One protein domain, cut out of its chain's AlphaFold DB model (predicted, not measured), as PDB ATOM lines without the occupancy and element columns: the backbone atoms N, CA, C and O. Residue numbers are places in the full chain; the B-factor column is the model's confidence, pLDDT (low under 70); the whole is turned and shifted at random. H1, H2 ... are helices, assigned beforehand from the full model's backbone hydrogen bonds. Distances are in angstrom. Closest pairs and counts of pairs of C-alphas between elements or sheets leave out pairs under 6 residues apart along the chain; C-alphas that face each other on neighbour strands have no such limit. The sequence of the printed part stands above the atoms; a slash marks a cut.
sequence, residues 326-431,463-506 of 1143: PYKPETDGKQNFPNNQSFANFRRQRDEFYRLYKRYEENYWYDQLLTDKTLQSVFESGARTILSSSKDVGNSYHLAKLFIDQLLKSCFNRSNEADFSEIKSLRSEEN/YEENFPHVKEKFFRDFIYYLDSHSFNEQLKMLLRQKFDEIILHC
ATOM      1  N   PRO A 326     132.087 139.176 235.328       65.06
ATOM      2  CA  PRO A 326     132.872 138.199 236.070       65.06
ATOM      3  C   PRO A 326     134.334 138.643 236.157       65.06
ATOM      4  O   PRO A 326     134.878 139.229 235.224       65.06
ATOM      5  N   TYR A 327     134.972 138.336 237.285       69.19
ATOM      6  CA  TYR A 327     136.387 138.631 237.506       69.19
ATOM      7  C   TYR A 327     137.262 137.857 236.516       69.19
ATOM      8  O   TYR A 327     137.200 136.625 236.470       69.19
ATOM      9  N   LYS A 328     138.114 138.569 235.773       69.00
ATOM     10  CA  LYS A 328     139.059 137.963 234.828       69.00
ATOM     11  C   LYS A 328     140.480 138.059 235.392       69.00
ATOM     12  O   LYS A 328     141.008 139.161 235.515       69.00
ATOM     13  N   PRO A 329     141.149 136.937 235.722       60.53
ATOM     14  CA  PRO A 329     142.462 136.964 236.375       60.53
ATOM     15  C   PRO A 329     143.566 137.602 235.514       60.53
ATOM     16  O   PRO A 329     144.545 138.105 236.060       60.53
ATOM     17  N   GLU A 330     143.398 137.604 234.190       59.19
ATOM     18  CA  GLU A 330     144.337 138.186 233.225       59.19
ATOM     19  C   GLU A 330     144.282 139.718 233.185       59.19
ATOM     20  O   GLU A 330     145.314 140.360 233.020       59.19
ATOM     21  N   THR A 331     143.101 140.317 233.375       61.09
ATOM     22  CA  THR A 331     142.904 141.777 233.313       61.09
ATOM     23  C   THR A 331     142.771 142.428 234.682       61.09
ATOM     24  O   THR A 331     143.166 143.582 234.836       61.09
ATOM     25  N   ASP A 332     142.306 141.680 235.681       66.31
ATOM     26  CA  ASP A 332     141.983 142.186 237.017       66.31
ATOM     27  C   ASP A 332     142.931 141.615 238.085       66.31
ATOM     28  O   ASP A 332     142.720 141.815 239.278       66.31
ATOM     29  N   GLY A 333     143.962 140.864 237.682       72.25
ATOM     30  CA  GLY A 333     144.943 140.264 238.582       72.25
ATOM     31  C   GLY A 333     145.893 141.282 239.216       72.25
ATOM     32  O   GLY A 333     146.141 142.355 238.674       72.25
ATOM     33  N   LYS A 334     146.513 140.905 240.347       74.50
ATOM     34  CA  LYS A 334     147.492 141.734 241.091       74.50
ATOM     35  C   LYS A 334     148.622 142.304 240.224       74.50
ATOM     36  O   LYS A 334     149.171 143.346 240.552       74.50
ATOM     37  N   GLN A 335     148.960 141.609 239.144       75.12
ATOM     38  CA  GLN A 335     150.030 141.948 238.208       75.12
ATOM     39  C   GLN A 335     149.721 143.139 237.283       75.12
ATOM     40  O   GLN A 335     150.649 143.712 236.726       75.12
ATOM     41  N   ASN A 336     148.461 143.588 237.209       78.06
ATOM     42  CA  ASN A 336     148.060 144.783 236.452       78.06
ATOM     43  C   ASN A 336     147.952 146.045 237.324       78.06
ATOM     44  O   ASN A 336     147.406 147.063 236.891       78.06
ATOM     45  N   PHE A 337     148.436 145.976 238.567       80.12
ATOM     46  CA  PHE A 337     148.440 147.089 239.510       80.12
ATOM     47  C   PHE A 337     149.876 147.459 239.884       80.12
ATOM     48  O   PHE A 337     150.707 146.568 240.070       80.12
ATOM     49  N   PRO A 338     150.172 148.758 240.065       77.56
ATOM     50  CA  PRO A 338     151.517 149.211 240.416       77.56
ATOM     51  C   PRO A 338     151.954 148.723 241.805       77.56
ATOM     52  O   PRO A 338     153.143 148.570 242.066       77.56
ATOM     53  N   ASN A 339     151.005 148.474 242.715       81.69
ATOM     54  CA  ASN A 339     151.276 147.920 244.035       81.69
ATOM     55  C   ASN A 339     150.054 147.158 244.600       81.69
ATOM     56  O   ASN A 339     148.918 147.301 244.140       81.69
ATOM     57  N   ASN A 340     150.291 146.354 245.643       82.50
ATOM     58  CA  ASN A 340     149.247 145.557 246.304       82.50
ATOM     59  C   ASN A 340     148.154 146.411 246.976       82.50
ATOM     60  O   ASN A 340     147.027 145.940 247.131       82.50
ATOM     61  N   GLN A 341     148.473 147.648 247.370       81.81
ATOM     62  CA  GLN A 341     147.518 148.563 247.992       81.81
ATOM     63  C   GLN A 341     146.501 149.081 246.964       81.81
ATOM     64  O   GLN A 341     145.306 149.074 247.244       81.81
ATOM     65  N   SER A 342     146.948 149.447 245.761       81.12
ATOM     66  CA  SER A 342     146.110 149.859 244.633       81.12
ATOM     67  C   SER A 342     145.152 148.728 244.245       81.12
ATOM     68  O   SER A 342     143.951 148.969 244.145       81.12
ATOM     69  N   PHE A 343     145.625 147.474 244.191       83.00
ATOM     70  CA  PHE A 343     144.765 146.300 243.972       83.00
ATOM     71  C   PHE A 343     143.703 146.110 245.071       83.00
ATOM     72  O   PHE A 343     142.525 145.890 244.779       83.00
ATOM     73  N   ALA A 344     144.092 146.202 246.349       83.50
ATOM     74  CA  ALA A 344     143.158 146.072 247.469       83.50
ATOM     75  C   ALA A 344     142.106 147.196 247.474       83.50
ATOM     76  O   ALA A 344     140.922 146.937 247.705       83.50
ATOM     77  N   ASN A 345     142.530 148.422 247.165       84.50
ATOM     78  CA  ASN A 345     141.655 149.578 247.030       84.50
ATOM     79  C   ASN A 345     140.681 149.393 245.856       84.50
ATOM     80  O   ASN A 345     139.481 149.536 246.060       84.50
ATOM     81  N   PHE A 346     141.149 148.979 244.673       85.69
ATOM     82  CA  PHE A 346     140.279 148.726 243.520       85.69
ATOM     83  C   PHE A 346     139.249 147.626 243.800       85.69
ATOM     84  O   PHE A 346     138.073 147.781 243.476       85.69
ATOM     85  N   ARG A 347     139.642 146.538 244.473       83.81
ATOM     86  CA  ARG A 347     138.694 145.492 244.885       83.81
ATOM     87  C   ARG A 347     137.558 146.065 245.736       83.81
ATOM     88  O   ARG A 347     136.401 145.712 245.520       83.81
ATOM     89  N   ARG A 348     137.878 146.974 246.662       84.06
ATOM     90  CA  ARG A 348     136.883 147.691 247.469       84.06
ATOM     91  C   ARG A 348     135.996 148.585 246.601       84.06
ATOM     92  O   ARG A 348     134.781 148.527 246.745       84.06
ATOM     93  N   GLN A 349     136.585 149.349 245.679       87.25
ATOM     94  CA  GLN A 349     135.853 150.211 244.743       87.25
ATOM     95  C   GLN A 349     134.858 149.421 243.888       87.25
ATOM     96  O   GLN A 349     133.698 149.809 243.790       87.25
ATOM     97  N   ARG A 350     135.286 148.287 243.326       87.06
ATOM     98  CA  ARG A 350     134.444 147.372 242.545       87.06
ATOM     99  C   ARG A 350     133.275 146.831 243.366       87.06
ATOM    100  O   ARG A 350     132.138 146.835 242.900       87.06
ATOM    101  N   ASP A 351     133.549 146.351 244.579       84.81
ATOM    102  CA  ASP A 351     132.520 145.759 245.434       84.81
ATOM    103  C   ASP A 351     131.486 146.818 245.873       84.81
ATOM    104  O   ASP A 351     130.286 146.535 245.869       84.81
ATOM    105  N   GLU A 352     131.912 148.049 246.185       84.88
ATOM    106  CA  GLU A 352     130.993 149.164 246.472       84.88
ATOM    107  C   GLU A 352     130.218 149.629 245.228       84.88
ATOM    108  O   GLU A 352     129.019 149.888 245.325       84.88
ATOM    109  N   PHE A 353     130.850 149.665 244.049       87.88
ATOM    110  CA  PHE A 353     130.181 149.986 242.785       87.88
ATOM    111  C   PHE A 353     129.015 149.029 242.507       87.88
ATOM    112  O   PHE A 353     127.896 149.472 242.241       87.88
ATOM    113  N   TYR A 354     129.225 147.718 242.656       87.94
ATOM    114  CA  TYR A 354     128.155 146.736 242.470       87.94
ATOM    115  C   TYR A 354     127.071 146.796 243.547       87.94
ATOM    116  O   TYR A 354     125.897 146.580 243.239       87.94
ATOM    117  N   ARG A 355     127.421 147.123 244.799       85.62
ATOM    118  CA  ARG A 355     126.416 147.376 245.844       85.62
ATOM    119  C   ARG A 355     125.546 148.576 245.499       85.62
ATOM    120  O   ARG A 355     124.330 148.490 245.660       85.62
ATOM    121  N   LEU A 356     126.149 149.662 245.015       85.75
ATOM    122  CA  LEU A 356     125.426 150.862 244.606       85.75
ATOM    123  C   LEU A 356     124.524 150.579 243.396       85.75
ATOM    124  O   LEU A 356     123.348 150.928 243.435       85.75
ATOM    125  N   TYR A 357     125.038 149.872 242.385       84.94
ATOM    126  CA  TYR A 357     124.274 149.432 241.211       84.94
ATOM    127  C   TYR A 357     123.048 148.595 241.612       84.94
ATOM    128  O   TYR A 357     121.917 148.915 241.250       84.94
ATOM    129  N   LYS A 358     123.248 147.571 242.451       83.00
ATOM    130  CA  LYS A 358     122.167 146.701 242.933       83.00
ATOM    131  C   LYS A 358     121.128 147.470 243.749       83.00
ATOM    132  O   LYS A 358     119.930 147.286 243.557       83.00
ATOM    133  N   ARG A 359     121.574 148.368 244.634       81.00
ATOM    134  CA  ARG A 359     120.683 149.188 245.463       81.00
ATOM    135  C   ARG A 359     119.857 150.164 244.625       81.00
ATOM    136  O   ARG A 359     118.694 150.396 244.959       81.00
ATOM    137  N   TYR A 360     120.437 150.708 243.557       81.19
ATOM    138  CA  TYR A 360     119.744 151.578 242.610       81.19
ATOM    139  C   TYR A 360     118.630 150.828 241.860       81.19
ATOM    140  O   TYR A 360     117.523 151.354 241.732       81.19
ATOM    141  N   GLU A 361     118.892 149.588 241.424       76.06
ATOM    142  CA  GLU A 361     117.889 148.731 240.772       76.06
ATOM    143  C   GLU A 361     116.782 148.280 241.741       76.06
ATOM    144  O   GLU A 361     115.601 148.436 241.432       76.06
ATOM    145  N   GLU A 362     117.137 147.779 242.930       75.12
ATOM    146  CA  GLU A 362     116.181 147.230 243.908       75.12
ATOM    147  C   GLU A 362     115.221 148.281 244.483       75.12
ATOM    148  O   GLU A 362     114.061 147.974 244.759       75.12
ATOM    149  N   ASN A 363     115.692 149.517 244.669       69.12
ATOM    150  CA  ASN A 363     114.894 150.598 245.252       69.12
ATOM    151  C   ASN A 363     114.279 151.534 244.203       69.12
ATOM    152  O   ASN A 363     113.667 152.534 244.575       69.12
ATOM    153  N   TYR A 364     114.437 151.234 242.908       68.50
ATOM    154  CA  TYR A 364     113.893 152.028 241.805       68.50
ATOM    155  C   TYR A 364     114.236 153.527 241.896       68.50
ATOM    156  O   TYR A 364     113.392 154.398 241.670       68.50
ATOM    157  N   TRP A 365     115.497 153.833 242.208       70.38
ATOM    158  CA  TRP A 365     115.952 155.199 242.494       70.38
ATOM    159  C   TRP A 365     115.828 156.177 241.311       70.38
ATOM    160  O   TRP A 365     115.788 157.384 241.532       70.38
ATOM    161  N   TYR A 366     115.657 155.681 240.082       68.25
ATOM    162  CA  TYR A 366     115.546 156.487 238.857       68.25
ATOM    163  C   TYR A 366     114.400 157.519 238.834       68.25
ATOM    164  O   TYR A 366     114.545 158.530 238.155       68.25
ATOM    165  N   ASP A 367     113.275 157.279 239.522       61.50
ATOM    166  CA  ASP A 367     112.136 158.224 239.582       61.50
ATOM    167  C   ASP A 367     112.175 159.100 240.857       61.50
ATOM    168  O   ASP A 367     111.549 160.156 240.913       61.50
ATOM    169  N   GLN A 368     112.894 158.662 241.898       64.69
ATOM    170  CA  GLN A 368     112.873 159.273 243.237       64.69
ATOM    171  C   GLN A 368     114.046 160.229 243.481       64.69
ATOM    172  O   GLN A 368     113.891 161.202 244.214       64.69
ATOM    173  N   LEU A 369     115.188 160.003 242.821       64.69
ATOM    174  CA  LEU A 369     116.378 160.862 242.919       64.69
ATOM    175  C   LEU A 369     116.118 162.319 242.505       64.69
ATOM    176  O   LEU A 369     116.798 163.218 242.980       64.69
ATOM    177  N   LEU A 370     115.122 162.540 241.645       59.47
ATOM    178  CA  LEU A 370     114.686 163.857 241.176       59.47
ATOM    179  C   LEU A 370     113.903 164.666 242.217       59.47
ATOM    180  O   LEU A 370     113.872 165.886 242.150       59.47
ATOM    181  N   THR A 371     113.223 163.995 243.148       57.06
ATOM    182  CA  THR A 371     112.263 164.640 244.064       57.06
ATOM    183  C   THR A 371     112.730 164.618 245.512       57.06
ATOM    184  O   THR A 371     112.374 165.506 246.286       57.06
ATOM    185  N   ASP A 372     113.555 163.638 245.881       69.81
ATOM    186  CA  ASP A 372     114.042 163.457 247.240       69.81
ATOM    187  C   ASP A 372     115.531 163.815 247.354       69.81
ATOM    188  O   ASP A 372     116.426 163.009 247.078       69.81
ATOM    189  N   LYS A 373     115.794 165.038 247.832       73.19
ATOM    190  CA  LYS A 373     117.149 165.546 248.110       73.19
ATOM    191  C   LYS A 373     117.926 164.660 249.091       73.19
ATOM    192  O   LYS A 373     119.155 164.623 249.049       73.19
ATOM    193  N   THR A 374     117.241 163.925 249.972       73.31
ATOM    194  CA  THR A 374     117.914 163.024 250.916       73.31
ATOM    195  C   THR A 374     118.456 161.792 250.197       73.31
ATOM    196  O   THR A 374     119.626 161.454 250.373       73.31
ATOM    197  N   LEU A 375     117.679 161.181 249.296       75.88
ATOM    198  CA  LEU A 375     118.149 160.073 248.456       75.88
ATOM    199  C   LEU A 375     119.270 160.506 247.508       75.88
ATOM    200  O   LEU A 375     120.227 159.752 247.328       75.88
ATOM    201  N   GLN A 376     119.193 161.726 246.973       77.12
ATOM    202  CA  GLN A 376     120.265 162.333 246.181       77.12
ATOM    203  C   GLN A 376     121.576 162.388 246.973       77.12
ATOM    204  O   GLN A 376     122.583 161.850 246.520       77.12
ATOM    205  N   SER A 377     121.539 162.914 248.203       78.12
ATOM    206  CA  SER A 377     122.722 162.969 249.072       78.12
ATOM    207  C   SER A 377     123.269 161.581 249.452       78.12
ATOM    208  O   SER A 377     124.481 161.389 249.573       78.12
ATOM    209  N   VAL A 378     122.401 160.570 249.597       82.12
ATOM    210  CA  VAL A 378     122.804 159.179 249.873       82.12
ATOM    211  C   VAL A 378     123.487 158.548 248.658       82.12
ATOM    212  O   VAL A 378     124.493 157.854 248.808       82.12
ATOM    213  N   PHE A 379     122.972 158.787 247.453       84.94
ATOM    214  CA  PHE A 379     123.594 158.304 246.223       84.94
ATOM    215  C   PHE A 379     124.935 159.003 245.962       84.94
ATOM    216  O   PHE A 379     125.934 158.331 245.710       84.94
ATOM    217  N   GLU A 380     124.982 160.329 246.107       82.56
ATOM    218  CA  GLU A 380     126.187 161.152 245.955       82.56
ATOM    219  C   GLU A 380     127.277 160.755 246.959       82.56
ATOM    220  O   GLU A 380     128.431 160.544 246.582       82.56
ATOM    221  N   SER A 381     126.926 160.571 248.237       82.12
ATOM    222  CA  SER A 381     127.874 160.092 249.252       82.12
ATOM    223  C   SER A 381     128.363 158.669 248.967       82.12
ATOM    224  O   SER A 381     129.554 158.392 249.128       82.12
ATOM    225  N   GLY A 382     127.494 157.780 248.473       83.25
ATOM    226  CA  GLY A 382     127.878 156.447 248.005       83.25
ATOM    227  C   GLY A 382     128.869 156.494 246.837       83.25
ATOM    228  O   GLY A 382     129.910 155.839 246.889       83.25
ATOM    229  N   ALA A 383     128.598 157.323 245.827       83.88
ATOM    230  CA  ALA A 383     129.476 157.538 244.677       83.88
ATOM    231  C   ALA A 383     130.839 158.115 245.109       83.88
ATOM    232  O   ALA A 383     131.890 157.565 244.774       83.88
ATOM    233  N   ARG A 384     130.851 159.153 245.954       83.19
ATOM    234  CA  ARG A 384     132.090 159.743 246.495       83.19
ATOM    235  C   ARG A 384     132.897 158.770 247.357       83.19
ATOM    236  O   ARG A 384     134.126 158.823 247.338       83.19
ATOM    237  N   THR A 385     132.242 157.848 248.066       83.69
ATOM    238  CA  THR A 385     132.917 156.801 248.861       83.69
ATOM    239  C   THR A 385     133.710 155.824 247.983       83.69
ATOM    240  O   THR A 385     134.768 155.323 248.381       83.69
ATOM    241  N   ILE A 386     133.253 155.587 246.751       84.69
ATOM    242  CA  ILE A 386     133.987 154.760 245.786       84.69
ATOM    243  C   ILE A 386     135.317 155.440 245.427       84.69
ATOM    244  O   ILE A 386     136.361 154.794 245.440       84.69
ATOM    245  N   LEU A 387     135.351 156.755 245.206       78.38
ATOM    246  CA  LEU A 387     136.613 157.453 244.919       78.38
ATOM    247  C   LEU A 387     137.482 157.726 246.146       78.38
ATOM    248  O   LEU A 387     138.707 157.721 246.031       78.38
ATOM    249  N   SER A 388     136.894 157.920 247.330       75.62
ATOM    250  CA  SER A 388     137.677 158.140 248.556       75.62
ATOM    251  C   SER A 388     138.574 156.945 248.902       75.62
ATOM    252  O   SER A 388     139.618 157.120 249.527       75.62
ATOM    253  N   SER A 389     138.218 155.749 248.421       73.69
ATOM    254  CA  SER A 389     139.016 154.528 248.570       73.69
ATOM    255  C   SER A 389     140.364 154.578 247.827       73.69
ATOM    256  O   SER A 389     141.306 153.913 248.256       73.69
ATOM    257  N   SER A 390     140.491 155.358 246.742       70.75
ATOM    258  CA  SER A 390     141.778 155.666 246.093       70.75
ATOM    259  C   SER A 390     141.654 156.756 245.026       70.75
ATOM    260  O   SER A 390     140.818 156.643 244.132       70.75
ATOM    261  N   LYS A 391     142.568 157.736 245.058       69.62
ATOM    262  CA  LYS A 391     142.724 158.805 244.047       69.62
ATOM    263  C   LYS A 391     143.812 158.508 242.999       69.62
ATOM    264  O   LYS A 391     144.280 159.412 242.320       69.62
ATOM    265  N   ASP A 392     144.268 157.260 242.926       78.88
ATOM    266  CA  ASP A 392     145.318 156.832 242.000       78.88
ATOM    267  C   ASP A 392     144.772 156.771 240.561       78.88
ATOM    268  O   ASP A 392     143.640 156.324 240.333       78.88
ATOM    269  N   VAL A 393     145.581 157.193 239.586       79.50
ATOM    270  CA  VAL A 393     145.230 157.158 238.157       79.50
ATOM    271  C   VAL A 393     145.035 155.712 237.704       79.50
ATOM    272  O   VAL A 393     144.079 155.421 236.990       79.50
ATOM    273  N   GLY A 394     145.865 154.783 238.197       80.31
ATOM    274  CA  GLY A 394     145.739 153.358 237.879       80.31
ATOM    275  C   GLY A 394     144.408 152.761 238.349       80.31
ATOM    276  O   GLY A 394     143.744 152.043 237.606       80.31
ATOM    277  N   ASN A 395     143.961 153.110 239.557       84.44
ATOM    278  CA  ASN A 395     142.660 152.662 240.063       84.44
ATOM    279  C   ASN A 395     141.490 153.344 239.349       84.44
ATOM    280  O   ASN A 395     140.471 152.700 239.109       84.44
ATOM    281  N   SER A 396     141.651 154.612 238.958       84.94
ATOM    282  CA  SER A 396     140.665 155.331 238.141       84.94
ATOM    283  C   SER A 396     140.489 154.676 236.766       84.94
ATOM    284  O   SER A 396     139.357 154.494 236.327       84.94
ATOM    285  N   TYR A 397     141.585 154.240 236.134       87.31
ATOM    286  CA  TYR A 397     141.570 153.461 234.893       87.31
ATOM    287  C   TYR A 397     140.815 152.132 235.053       87.31
ATOM    288  O   TYR A 397     139.887 151.849 234.297       87.31
ATOM    289  N   HIS A 398     141.159 151.330 236.068       85.94
ATOM    290  CA  HIS A 398     140.504 150.034 236.298       85.94
ATOM    291  C   HIS A 398     139.014 150.188 236.633       85.94
ATOM    292  O   HIS A 398     138.191 149.388 236.184       85.94
ATOM    293  N   LEU A 399     138.643 151.239 237.373       88.31
ATOM    294  CA  LEU A 399     137.245 151.572 237.652       88.31
ATOM    295  C   LEU A 399     136.494 152.002 236.386       88.31
ATOM    296  O   LEU A 399     135.367 151.560 236.180       88.31
ATOM    297  N   ALA A 400     137.103 152.821 235.527       89.12
ATOM    298  CA  ALA A 400     136.508 153.239 234.258       89.12
ATOM    299  C   ALA A 400     136.336 152.054 233.292       89.12
ATOM    300  O   ALA A 400     135.302 151.934 232.635       89.12
ATOM    301  N   LYS A 401     137.289 151.118 233.271       87.94
ATOM    302  CA  LYS A 401     137.175 149.870 232.507       87.94
ATOM    303  C   LYS A 401     136.016 149.002 233.001       87.94
ATOM    304  O   LYS A 401     135.174 148.603 232.201       87.94
ATOM    305  N   LEU A 402     135.926 148.774 234.315       88.00
ATOM    306  CA  LEU A 402     134.804 148.062 234.937       88.00
ATOM    307  C   LEU A 402     133.461 148.726 234.609       88.00
ATOM    308  O   LEU A 402     132.483 148.041 234.314       88.00
ATOM    309  N   PHE A 403     133.418 150.059 234.674       90.44
ATOM    310  CA  PHE A 403     132.236 150.847 234.360       90.44
ATOM    311  C   PHE A 403     131.769 150.590 232.924       90.44
ATOM    312  O   PHE A 403     130.592 150.296 232.727       90.44
ATOM    313  N   ILE A 404     132.674 150.644 231.940       87.69
ATOM    314  CA  ILE A 404     132.341 150.392 230.530       87.69
ATOM    315  C   ILE A 404     131.913 148.938 230.320       87.69
ATOM    316  O   ILE A 404     130.889 148.696 229.687       87.69
ATOM    317  N   ASP A 405     132.634 147.971 230.885       86.00
ATOM    318  CA  ASP A 405     132.291 146.552 230.737       86.00
ATOM    319  C   ASP A 405     130.901 146.250 231.332       86.00
ATOM    320  O   ASP A 405     130.102 145.525 230.733       86.00
ATOM    321  N   GLN A 406     130.570 146.846 232.483       87.44
ATOM    322  CA  GLN A 406     129.251 146.705 233.101       87.44
ATOM    323  C   GLN A 406     128.175 147.478 232.325       87.44
ATOM    324  O   GLN A 406     127.055 146.979 232.205       87.44
ATOM    325  N   LEU A 407     128.489 148.652 231.772       87.19
ATOM    326  CA  LEU A 407     127.593 149.416 230.900       87.19
ATOM    327  C   LEU A 407     127.215 148.587 229.671       87.19
ATOM    328  O   LEU A 407     126.032 148.381 229.410       87.19
ATOM    329  N   LEU A 408     128.204 148.044 228.961       83.88
ATOM    330  CA  LEU A 408     127.975 147.201 227.793       83.88
ATOM    331  C   LEU A 408     127.203 145.933 228.181       83.88
ATOM    332  O   LEU A 408     126.180 145.643 227.576       83.88
ATOM    333  N   LYS A 409     127.586 145.221 229.248       81.69
ATOM    334  CA  LYS A 409     126.892 143.987 229.666       81.69
ATOM    335  C   LYS A 409     125.434 144.220 230.090       81.69
ATOM    336  O   LYS A 409     124.559 143.424 229.756       81.69
ATOM    337  N   SER A 410     125.162 145.292 230.832       76.88
ATOM    338  CA  SER A 410     123.821 145.584 231.366       76.88
ATOM    339  C   SER A 410     122.889 146.227 230.338       76.88
ATOM    340  O   SER A 410     121.676 145.995 230.390       76.88
ATOM    341  N   CYS A 411     123.443 147.009 229.408       73.62
ATOM    342  CA  CYS A 411     122.685 147.761 228.419       73.62
ATOM    343  C   CYS A 411     122.733 147.172 227.008       73.62
ATOM    344  O   CYS A 411     122.029 147.722 226.184       73.62
ATOM    345  N   PHE A 412     123.495 146.123 226.680       63.44
ATOM    346  CA  PHE A 412     123.533 145.555 225.316       63.44
ATOM    347  C   PHE A 412     122.479 144.463 225.060       63.44
ATOM    348  O   PHE A 412     121.989 144.355 223.940       63.44
ATOM    349  N   ASN A 413     122.026 143.730 226.089       56.62
ATOM    350  CA  ASN A 413     120.951 142.722 225.984       56.62
ATOM    351  C   ASN A 413     119.551 143.374 225.886       56.62
ATOM    352  O   ASN A 413     118.640 143.081 226.658       56.62
ATOM    353  N   ARG A 414     119.417 144.327 224.960       53.75
ATOM    354  CA  ARG A 414     118.303 145.266 224.781       53.75
ATOM    355  C   ARG A 414     117.043 144.673 224.186       53.75
ATOM    356  O   ARG A 414     116.015 145.341 224.250       53.75
ATOM    357  N   SER A 415     117.119 143.505 223.556       43.50
ATOM    358  CA  SER A 415     116.303 143.293 222.363       43.50
ATOM    359  C   SER A 415     114.798 143.347 222.594       43.50
ATOM    360  O   SER A 415     114.148 143.872 221.711       43.50
ATOM    361  N   ASN A 416     114.213 142.945 223.733       46.56
ATOM    362  CA  ASN A 416     112.744 142.912 223.802       46.56
ATOM    363  C   ASN A 416     112.077 143.086 225.194       46.56
ATOM    364  O   ASN A 416     110.969 142.599 225.397       46.56
ATOM    365  N   GLU A 417     112.669 143.760 226.192       43.69
ATOM    366  CA  GLU A 417     112.062 143.814 227.550       43.69
ATOM    367  C   GLU A 417     110.677 144.512 227.601       43.69
ATOM    368  O   GLU A 417     109.794 144.064 228.338       43.69
ATOM    369  N   ALA A 418     110.452 145.580 226.823       42.72
ATOM    370  CA  ALA A 418     109.188 146.329 226.838       42.72
ATOM    371  C   ALA A 418     108.036 145.545 226.181       42.72
ATOM    372  O   ALA A 418     106.989 145.370 226.810       42.72
ATOM    373  N   ASP A 419     108.260 145.002 224.983       44.50
ATOM    374  CA  ASP A 419     107.260 144.214 224.256       44.50
ATOM    375  C   ASP A 419     107.053 142.826 224.894       44.50
ATOM    376  O   ASP A 419     105.916 142.366 225.001       44.50
ATOM    377  N   PHE A 420     108.093 142.192 225.469       46.41
ATOM    378  CA  PHE A 420     107.919 140.955 226.251       46.41
ATOM    379  C   PHE A 420     107.169 141.192 227.557       46.41
ATOM    380  O   PHE A 420     106.483 140.283 228.017       46.41
ATOM    381  N   SER A 421     107.279 142.369 228.186       47.44
ATOM    382  CA  SER A 421     106.489 142.676 229.387       47.44
ATOM    383  C   SER A 421     104.992 142.754 229.074       47.44
ATOM    384  O   SER A 421     104.160 142.338 229.883       47.44
ATOM    385  N   GLU A 422     104.645 143.224 227.875       47.56
ATOM    386  CA  GLU A 422     103.270 143.348 227.402       47.56
ATOM    387  C   GLU A 422     102.729 142.009 226.891       47.56
ATOM    388  O   GLU A 422     101.646 141.602 227.307       47.56
ATOM    389  N   ILE A 423     103.526 141.245 226.136       48.66
ATOM    390  CA  ILE A 423     103.204 139.867 225.732       48.66
ATOM    391  C   ILE A 423     103.105 138.942 226.947       48.66
ATOM    392  O   ILE A 423     102.186 138.132 227.007       48.66
ATOM    393  N   LYS A 424     103.978 139.068 227.958       47.09
ATOM    394  CA  LYS A 424     103.811 138.358 229.238       47.09
ATOM    395  C   LYS A 424     102.521 138.772 229.918       47.09
ATOM    396  O   LYS A 424     101.846 137.900 230.444       47.09
ATOM    397  N   SER A 425     102.159 140.057 229.890       49.59
ATOM    398  CA  SER A 425     100.900 140.513 230.479       49.59
ATOM    399  C   SER A 425      99.675 139.938 229.757       49.59
ATOM    400  O   SER A 425      98.768 139.475 230.439       49.59
ATOM    401  N   LEU A 426      99.702 139.848 228.424       45.88
ATOM    402  CA  LEU A 426      98.643 139.258 227.597       45.88
ATOM    403  C   LEU A 426      98.591 137.723 227.733       45.88
ATOM    404  O   LEU A 426      97.536 137.162 228.011       45.88
ATOM    405  N   ARG A 427      99.734 137.024 227.674       43.12
ATOM    406  CA  ARG A 427      99.818 135.565 227.896       43.12
ATOM    407  C   ARG A 427      99.478 135.166 229.337       43.12
ATOM    408  O   ARG A 427      98.934 134.088 229.553       43.12
ATOM    409  N   SER A 428      99.755 136.025 230.323       43.75
ATOM    410  CA  SER A 428      99.349 135.818 231.724       43.75
ATOM    411  C   SER A 428      97.857 136.064 231.972       43.75
ATOM    412  O   SER A 428      97.339 135.638 233.001       43.75
ATOM    413  N   GLU A 429      97.158 136.737 231.050       44.22
ATOM    414  CA  GLU A 429      95.695 136.850 231.087       44.22
ATOM    415  C   GLU A 429      95.012 135.588 230.546       44.22
ATOM    416  O   GLU A 429      93.953 135.216 231.049       44.22
ATOM    417  N   GLU A 430      95.634 134.897 229.585       42.78
ATOM    418  CA  GLU A 430      95.119 133.639 229.025       42.78
ATOM    419  C   GLU A 430      95.492 132.415 229.875       42.78
ATOM    420  O   GLU A 430      94.686 131.499 230.035       42.78
ATOM    421  N   ASN A 431      96.673 132.432 230.500       40.53
ATOM    422  CA  ASN A 431      97.198 131.338 231.309       40.53
ATOM    423  C   ASN A 431      97.629 131.836 232.695       40.53
ATOM    424  O   ASN A 431      98.821 131.907 232.957       40.53
ATOM    425  N   TYR A 463     119.103 166.179 231.102       61.50
ATOM    426  CA  TYR A 463     119.568 165.050 230.282       61.50
ATOM    427  C   TYR A 463     118.642 163.824 230.324       61.50
ATOM    428  O   TYR A 463     118.984 162.782 229.762       61.50
ATOM    429  N   GLU A 464     117.487 163.890 230.999       58.59
ATOM    430  CA  GLU A 464     116.581 162.736 231.108       58.59
ATOM    431  C   GLU A 464     116.047 162.271 229.745       58.59
ATOM    432  O   GLU A 464     115.886 161.072 229.515       58.59
ATOM    433  N   GLU A 465     115.852 163.200 228.812       58.38
ATOM    434  CA  GLU A 465     115.367 162.900 227.464       58.38
ATOM    435  C   GLU A 465     116.394 162.141 226.607       58.38
ATOM    436  O   GLU A 465     116.015 161.410 225.698       58.38
ATOM    437  N   ASN A 466     117.691 162.247 226.920       64.81
ATOM    438  CA  ASN A 466     118.767 161.595 226.162       64.81
ATOM    439  C   ASN A 466     119.009 160.134 226.590       64.81
ATOM    440  O   ASN A 466     119.662 159.376 225.870       64.81
ATOM    441  N   PHE A 467     118.502 159.728 227.761       72.44
ATOM    442  CA  PHE A 467     118.723 158.400 228.339       72.44
ATOM    443  C   PHE A 467     117.385 157.685 228.594       72.44
ATOM    444  O   PHE A 467     116.811 157.785 229.684       72.44
ATOM    445  N   PRO A 468     116.855 156.955 227.593       62.62
ATOM    446  CA  PRO A 468     115.522 156.363 227.652       62.62
ATOM    447  C   PRO A 468     115.397 155.185 228.630       62.62
ATOM    448  O   PRO A 468     114.285 154.920 229.099       62.62
ATOM    449  N   HIS A 469     116.487 154.479 228.957       66.81
ATOM    450  CA  HIS A 469     116.439 153.248 229.752       66.81
ATOM    451  C   HIS A 469     116.879 153.436 231.208       66.81
ATOM    452  O   HIS A 469     117.839 154.138 231.512       66.81
ATOM    453  N   VAL A 470     116.215 152.721 232.125       68.19
ATOM    454  CA  VAL A 470     116.473 152.782 233.578       68.19
ATOM    455  C   VAL A 470     117.925 152.443 233.932       68.19
ATOM    456  O   VAL A 470     118.513 153.111 234.781       68.19
ATOM    457  N   LYS A 471     118.512 151.442 233.262       74.00
ATOM    458  CA  LYS A 471     119.906 151.024 233.482       74.00
ATOM    459  C   LYS A 471     120.898 152.096 233.026       74.00
ATOM    460  O   LYS A 471     121.837 152.391 233.748       74.00
ATOM    461  N   GLU A 472     120.647 152.756 231.893       80.50
ATOM    462  CA  GLU A 472     121.492 153.855 231.399       80.50
ATOM    463  C   GLU A 472     121.455 155.074 232.334       80.50
ATOM    464  O   GLU A 472     122.485 155.714 232.551       80.50
ATOM    465  N   LYS A 473     120.293 155.353 232.950       80.06
ATOM    466  CA  LYS A 473     120.147 156.429 233.943       80.06
ATOM    467  C   LYS A 473     121.100 156.256 235.131       80.06
ATOM    468  O   LYS A 473     121.659 157.256 235.565       80.06
ATOM    469  N   PHE A 474     121.344 155.024 235.601       86.44
ATOM    470  CA  PHE A 474     122.320 154.771 236.671       86.44
ATOM    471  C   PHE A 474     123.717 155.263 236.288       86.44
ATOM    472  O   PHE A 474     124.331 156.003 237.044       86.44
ATOM    473  N   PHE A 475     124.219 154.860 235.118       87.88
ATOM    474  CA  PHE A 475     125.576 155.199 234.681       87.88
ATOM    475  C   PHE A 475     125.732 156.705 234.444       87.88
ATOM    476  O   PHE A 475     126.764 157.276 234.791       87.88
ATOM    477  N   ARG A 476     124.693 157.361 233.914       86.38
ATOM    478  CA  ARG A 476     124.629 158.825 233.811       86.38
ATOM    479  C   ARG A 476     124.705 159.481 235.189       86.38
ATOM    480  O   ARG A 476     125.547 160.347 235.396       86.38
ATOM    481  N   ASP A 477     123.831 159.079 236.112       84.38
ATOM    482  CA  ASP A 477     123.767 159.663 237.458       84.38
ATOM    483  C   ASP A 477     125.065 159.411 238.225       84.38
ATOM    484  O   ASP A 477     125.555 160.294 238.920       84.38
ATOM    485  N   PHE A 478     125.675 158.241 238.036       87.56
ATOM    486  CA  PHE A 478     126.985 157.929 238.579       87.56
ATOM    487  C   PHE A 478     128.037 158.938 238.113       87.56
ATOM    488  O   PHE A 478     128.716 159.507 238.953       87.56
ATOM    489  N   ILE A 479     128.146 159.217 236.809       87.00
ATOM    490  CA  ILE A 479     129.097 160.215 236.286       87.00
ATOM    491  C   ILE A 479     128.769 161.621 236.821       87.00
ATOM    492  O   ILE A 479     129.665 162.308 237.310       87.00
ATOM    493  N   TYR A 480     127.495 162.027 236.764       84.19
ATOM    494  CA  TYR A 480     127.049 163.373 237.140       84.19
ATOM    495  C   TYR A 480     127.302 163.695 238.620       84.19
ATOM    496  O   TYR A 480     127.810 164.764 238.935       84.19
ATOM    497  N   TYR A 481     126.983 162.772 239.534       80.88
ATOM    498  CA  TYR A 481     127.145 162.994 240.978       80.88
ATOM    499  C   TYR A 481     128.559 162.709 241.495       80.88
ATOM    500  O   TYR A 481     128.927 163.182 242.573       80.88
ATOM    501  N   LEU A 482     129.353 161.922 240.766       80.62
ATOM    502  CA  LEU A 482     130.733 161.636 241.143       80.62
ATOM    503  C   LEU A 482     131.657 162.836 240.908       80.62
ATOM    504  O   LEU A 482     132.575 163.041 241.701       80.62
ATOM    505  N   ASP A 483     131.415 163.567 239.813       77.19
ATOM    506  CA  ASP A 483     132.126 164.767 239.354       77.19
ATOM    507  C   ASP A 483     133.644 164.748 239.613       77.19
ATOM    508  O   ASP A 483     134.230 165.603 240.277       77.19
ATOM    509  N   SER A 484     134.300 163.693 239.125       82.50
ATOM    510  CA  SER A 484     135.732 163.477 239.316       82.50
ATOM    511  C   SER A 484     136.484 163.597 238.006       82.50
ATOM    512  O   SER A 484     136.406 162.717 237.148       82.50
ATOM    513  N   HIS A 485     137.297 164.647 237.895       81.69
ATOM    514  CA  HIS A 485     138.117 164.909 236.715       81.69
ATOM    515  C   HIS A 485     139.019 163.719 236.343       81.69
ATOM    516  O   HIS A 485     139.037 163.283 235.197       81.69
ATOM    517  N   SER A 486     139.736 163.134 237.314       81.69
ATOM    518  CA  SER A 486     140.663 162.022 237.041       81.69
ATOM    519  C   SER A 486     139.957 160.768 236.524       81.69
ATOM    520  O   SER A 486     140.528 160.043 235.715       81.69
ATOM    521  N   PHE A 487     138.746 160.484 237.006       86.50
ATOM    522  CA  PHE A 487     137.960 159.351 236.522       86.50
ATOM    523  C   PHE A 487     137.371 159.649 235.142       86.50
ATOM    524  O   PHE A 487     137.469 158.809 234.252       86.50
ATOM    525  N   ASN A 488     136.827 160.852 234.946       87.69
ATOM    526  CA  ASN A 488     136.187 161.249 233.696       87.69
ATOM    527  C   ASN A 488     137.173 161.286 232.526       87.69
ATOM    528  O   ASN A 488     136.829 160.813 231.450       87.69
ATOM    529  N   GLU A 489     138.409 161.744 232.727       84.94
ATOM    530  CA  GLU A 489     139.436 161.703 231.676       84.94
ATOM    531  C   GLU A 489     139.825 160.263 231.296       84.94
ATOM    532  O   GLU A 489     139.874 159.926 230.113       84.94
ATOM    533  N   GLN A 490     140.007 159.367 232.276       87.25
ATOM    534  CA  GLN A 490     140.259 157.943 231.994       87.25
ATOM    535  C   GLN A 490     139.062 157.278 231.296       87.25
ATOM    536  O   GLN A 490     139.239 156.468 230.385       87.25
ATOM    537  N   LEU A 491     137.841 157.650 231.686       89.81
ATOM    538  CA  LEU A 491     136.610 157.176 231.067       89.81
ATOM    539  C   LEU A 491     136.490 157.649 229.613       89.81
ATOM    540  O   LEU A 491     136.173 156.831 228.754       89.81
ATOM    541  N   LYS A 492     136.798 158.919 229.309       87.19
ATOM    542  CA  LYS A 492     136.827 159.443 227.929       87.19
ATOM    543  C   LYS A 492     137.793 158.651 227.052       87.19
ATOM    544  O   LYS A 492     137.407 158.210 225.971       87.19
ATOM    545  N   MET A 493     139.022 158.431 227.526       86.44
ATOM    546  CA  MET A 493     140.044 157.689 226.778       86.44
ATOM    547  C   MET A 493     139.617 156.244 226.495       86.44
ATOM    548  O   MET A 493     139.748 155.772 225.368       86.44
ATOM    549  N   LEU A 494     139.066 155.550 227.494       87.06
ATOM    550  CA  LEU A 494     138.618 154.167 227.333       87.06
ATOM    551  C   LEU A 494     137.358 154.040 226.469       87.06
ATOM    552  O   LEU A 494     137.255 153.097 225.687       87.06
ATOM    553  N   LEU A 495     136.412 154.979 226.578       88.94
ATOM    554  CA  LEU A 495     135.240 155.030 225.701       88.94
ATOM    555  C   LEU A 495     135.661 155.246 224.244       88.94
ATOM    556  O   LEU A 495     135.159 154.546 223.370       88.94
ATOM    557  N   ARG A 496     136.613 156.157 223.995       84.88
ATOM    558  CA  ARG A 496     137.207 156.384 222.670       84.88
ATOM    559  C   ARG A 496     137.867 155.117 222.137       84.88
ATOM    560  O   ARG A 496     137.546 154.703 221.034       84.88
ATOM    561  N   GLN A 497     138.724 154.474 222.930       87.00
ATOM    562  CA  GLN A 497     139.385 153.232 222.530       87.00
ATOM    563  C   GLN A 497     138.362 152.153 222.149       87.00
ATOM    564  O   GLN A 497     138.488 151.525 221.104       87.00
ATOM    565  N   LYS A 498     137.330 151.948 222.976       85.31
ATOM    566  CA  LYS A 498     136.276 150.959 222.711       85.31
ATOM    567  C   LYS A 498     135.448 151.297 221.476       85.31
ATOM    568  O   LYS A 498     135.032 150.394 220.757       85.31
ATOM    569  N   PHE A 499     135.203 152.579 221.245       85.81
ATOM    570  CA  PHE A 499     134.498 153.063 220.069       85.81
ATOM    571  C   PHE A 499     135.317 152.835 218.792       85.81
ATOM    572  O   PHE A 499     134.799 152.248 217.846       85.81
ATOM    573  N   ASP A 500     136.600 153.205 218.804       82.75
ATOM    574  CA  ASP A 500     137.515 152.986 217.683       82.75
ATOM    575  C   ASP A 500     137.699 151.478 217.413       82.75
ATOM    576  O   ASP A 500     137.665 151.073 216.259       82.75
ATOM    577  N   GLU A 501     137.807 150.630 218.449       82.88
ATOM    578  CA  GLU A 501     137.827 149.161 218.309       82.88
ATOM    579  C   GLU A 501     136.589 148.651 217.549       82.88
ATOM    580  O   GLU A 501     136.720 147.869 216.612       82.88
ATOM    581  N   ILE A 502     135.386 149.104 217.914       79.88
ATOM    582  CA  ILE A 502     134.135 148.658 217.278       79.88
ATOM    583  C   ILE A 502     134.037 149.143 215.827       79.88
ATOM    584  O   ILE A 502     133.636 148.364 214.965       79.88
ATOM    585  N   ILE A 503     134.435 150.387 215.548       77.81
ATOM    586  CA  ILE A 503     134.433 150.932 214.184       77.81
ATOM    587  C   ILE A 503     135.487 150.251 213.312       77.81
ATOM    588  O   ILE A 503     135.179 149.887 212.184       77.81
ATOM    589  N   LEU A 504     136.699 150.021 213.825       70.38
ATOM    590  CA  LEU A 504     137.763 149.305 213.107       70.38
ATOM    591  C   LEU A 504     137.381 147.853 212.802       70.38
ATOM    592  O   LEU A 504     137.816 147.300 211.801       70.38
ATOM    593  N   HIS A 505     136.573 147.226 213.657       66.19
ATOM    594  CA  HIS A 505     136.010 145.904 213.390       66.19
ATOM    595  C   HIS A 505     134.824 145.932 212.408       66.19
ATOM    596  O   HIS A 505     134.397 144.875 211.945       66.19
ATOM    597  N   CYS A 506     134.292 147.112 212.078       64.75
ATOM    598  CA  CYS A 506     133.209 147.308 211.122       64.75
ATOM    599  C   CYS A 506     133.777 147.651 209.734       64.75
ATOM    600  O   CYS A 506     133.690 148.785 209.261       64.75
TER     601      CYS A 506
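AT A GLANCE: This is residues 326 to 431 and 463 to 506 of the 1143 residues of the protein "Codanin-1" of Sarcoptes scabiei (UniProt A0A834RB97). Four helices stand round a shared core: the long H2 has H4 and H5 on its two sides, and H7 fills the gap between H4 and H5, tilted steeply to H2 and H4. H8 crosses H5 on the side away from H2, its residues 499 to 504 sticking out with the tail, and H6 sticks out as a free arm beyond the end of H5. The 150 printed residues include eight named helices, H1 to H8 in order, and no named strand; the class is all helix. The whole is only just compact, close to loose, with a radius of gyration of the C-alphas of 17.7 A and spans of 60 by 44 by 29 A.

HOW THE PARTS SIT: H2, residues 340 to 362, is the longest helix by residues. Its residues 348 to 356 touch H4, residues 373 to 388, at a shallow tilt of 21 degrees, opposite ways; the closest C-alphas, of Gln 349 and Ile 386, are 5.0 A apart. Its residues 342 to 350 touch residues 394 to 402 of H5, residues 393 to 412, at a shallow tilt of 31 degrees, the same way; the closest C-alphas, of Phe 346 and Asn 395, are 5.8 A apart. H7, residues 470 to 482, is the hub and touches four helices. Its residues 471 to 475 touch residues 403 to 411 of H5 at a shallow tilt of 19 degrees, opposite ways, closest at the C-alphas of Cys 411 and Lys 471, 6.6 A. Its residues 478 to 482 touch residues 379 to 384 of H4 at a steep tilt of 69 degrees, only just short of about perpendicular, closest at the C-alphas of Glu 380 and Tyr 481, 5.4 A. H7 only just touches H2, and only just touches H3, residues 365 to 368, with 3 pairs of C-alphas within 8 A each; the closest are Tyr 360 and Phe 474, 7.2 A, and Tyr 366 and Val 470, 6.5 A. H8, residues 485 to 504, touches H5 with its residues 486 to 495 at a steep tilt of 50 degrees, closest at the C-alphas of Ala 400 and Leu 491, 5.1 A. H1, residues 329 to 332, and H6, residues 417 to 430, touch no helix. Every O i to N i+4 pair is within hydrogen-bond range in H2, H5 and H6; the counts are 11 of 12 in H4, 7 of 9 in H7 and 15 of 16 in H8, and H1 and H3 are too short for such a pair.

IN THESE COORDINATES: H2 is 33.2 A long, from C-alpha 340 at (149.247, 145.557, 246.304). H8 is 28.3 A, ending at C-alpha 504 at (137.763, 149.305, 213.107); H5 is 27.8 A, H4 21.8 A, H6 19.8 A and H7 18.4 A. H1 and H3 have 4 residues each.

THE WHOLE: The C-alphas of Asn 339 and Glu 430, the two farthest apart, are 59.9 A apart. Residues 432 to 462 are not printed, and C-alphas 431 and 463 are 40.5 A apart across the cut. Of the links printed whole, that from H1 to H2 is short and the others are tight. Mean pLDDT of the printed part is 74.6; 46 residues are under 70, among them 412 to 431.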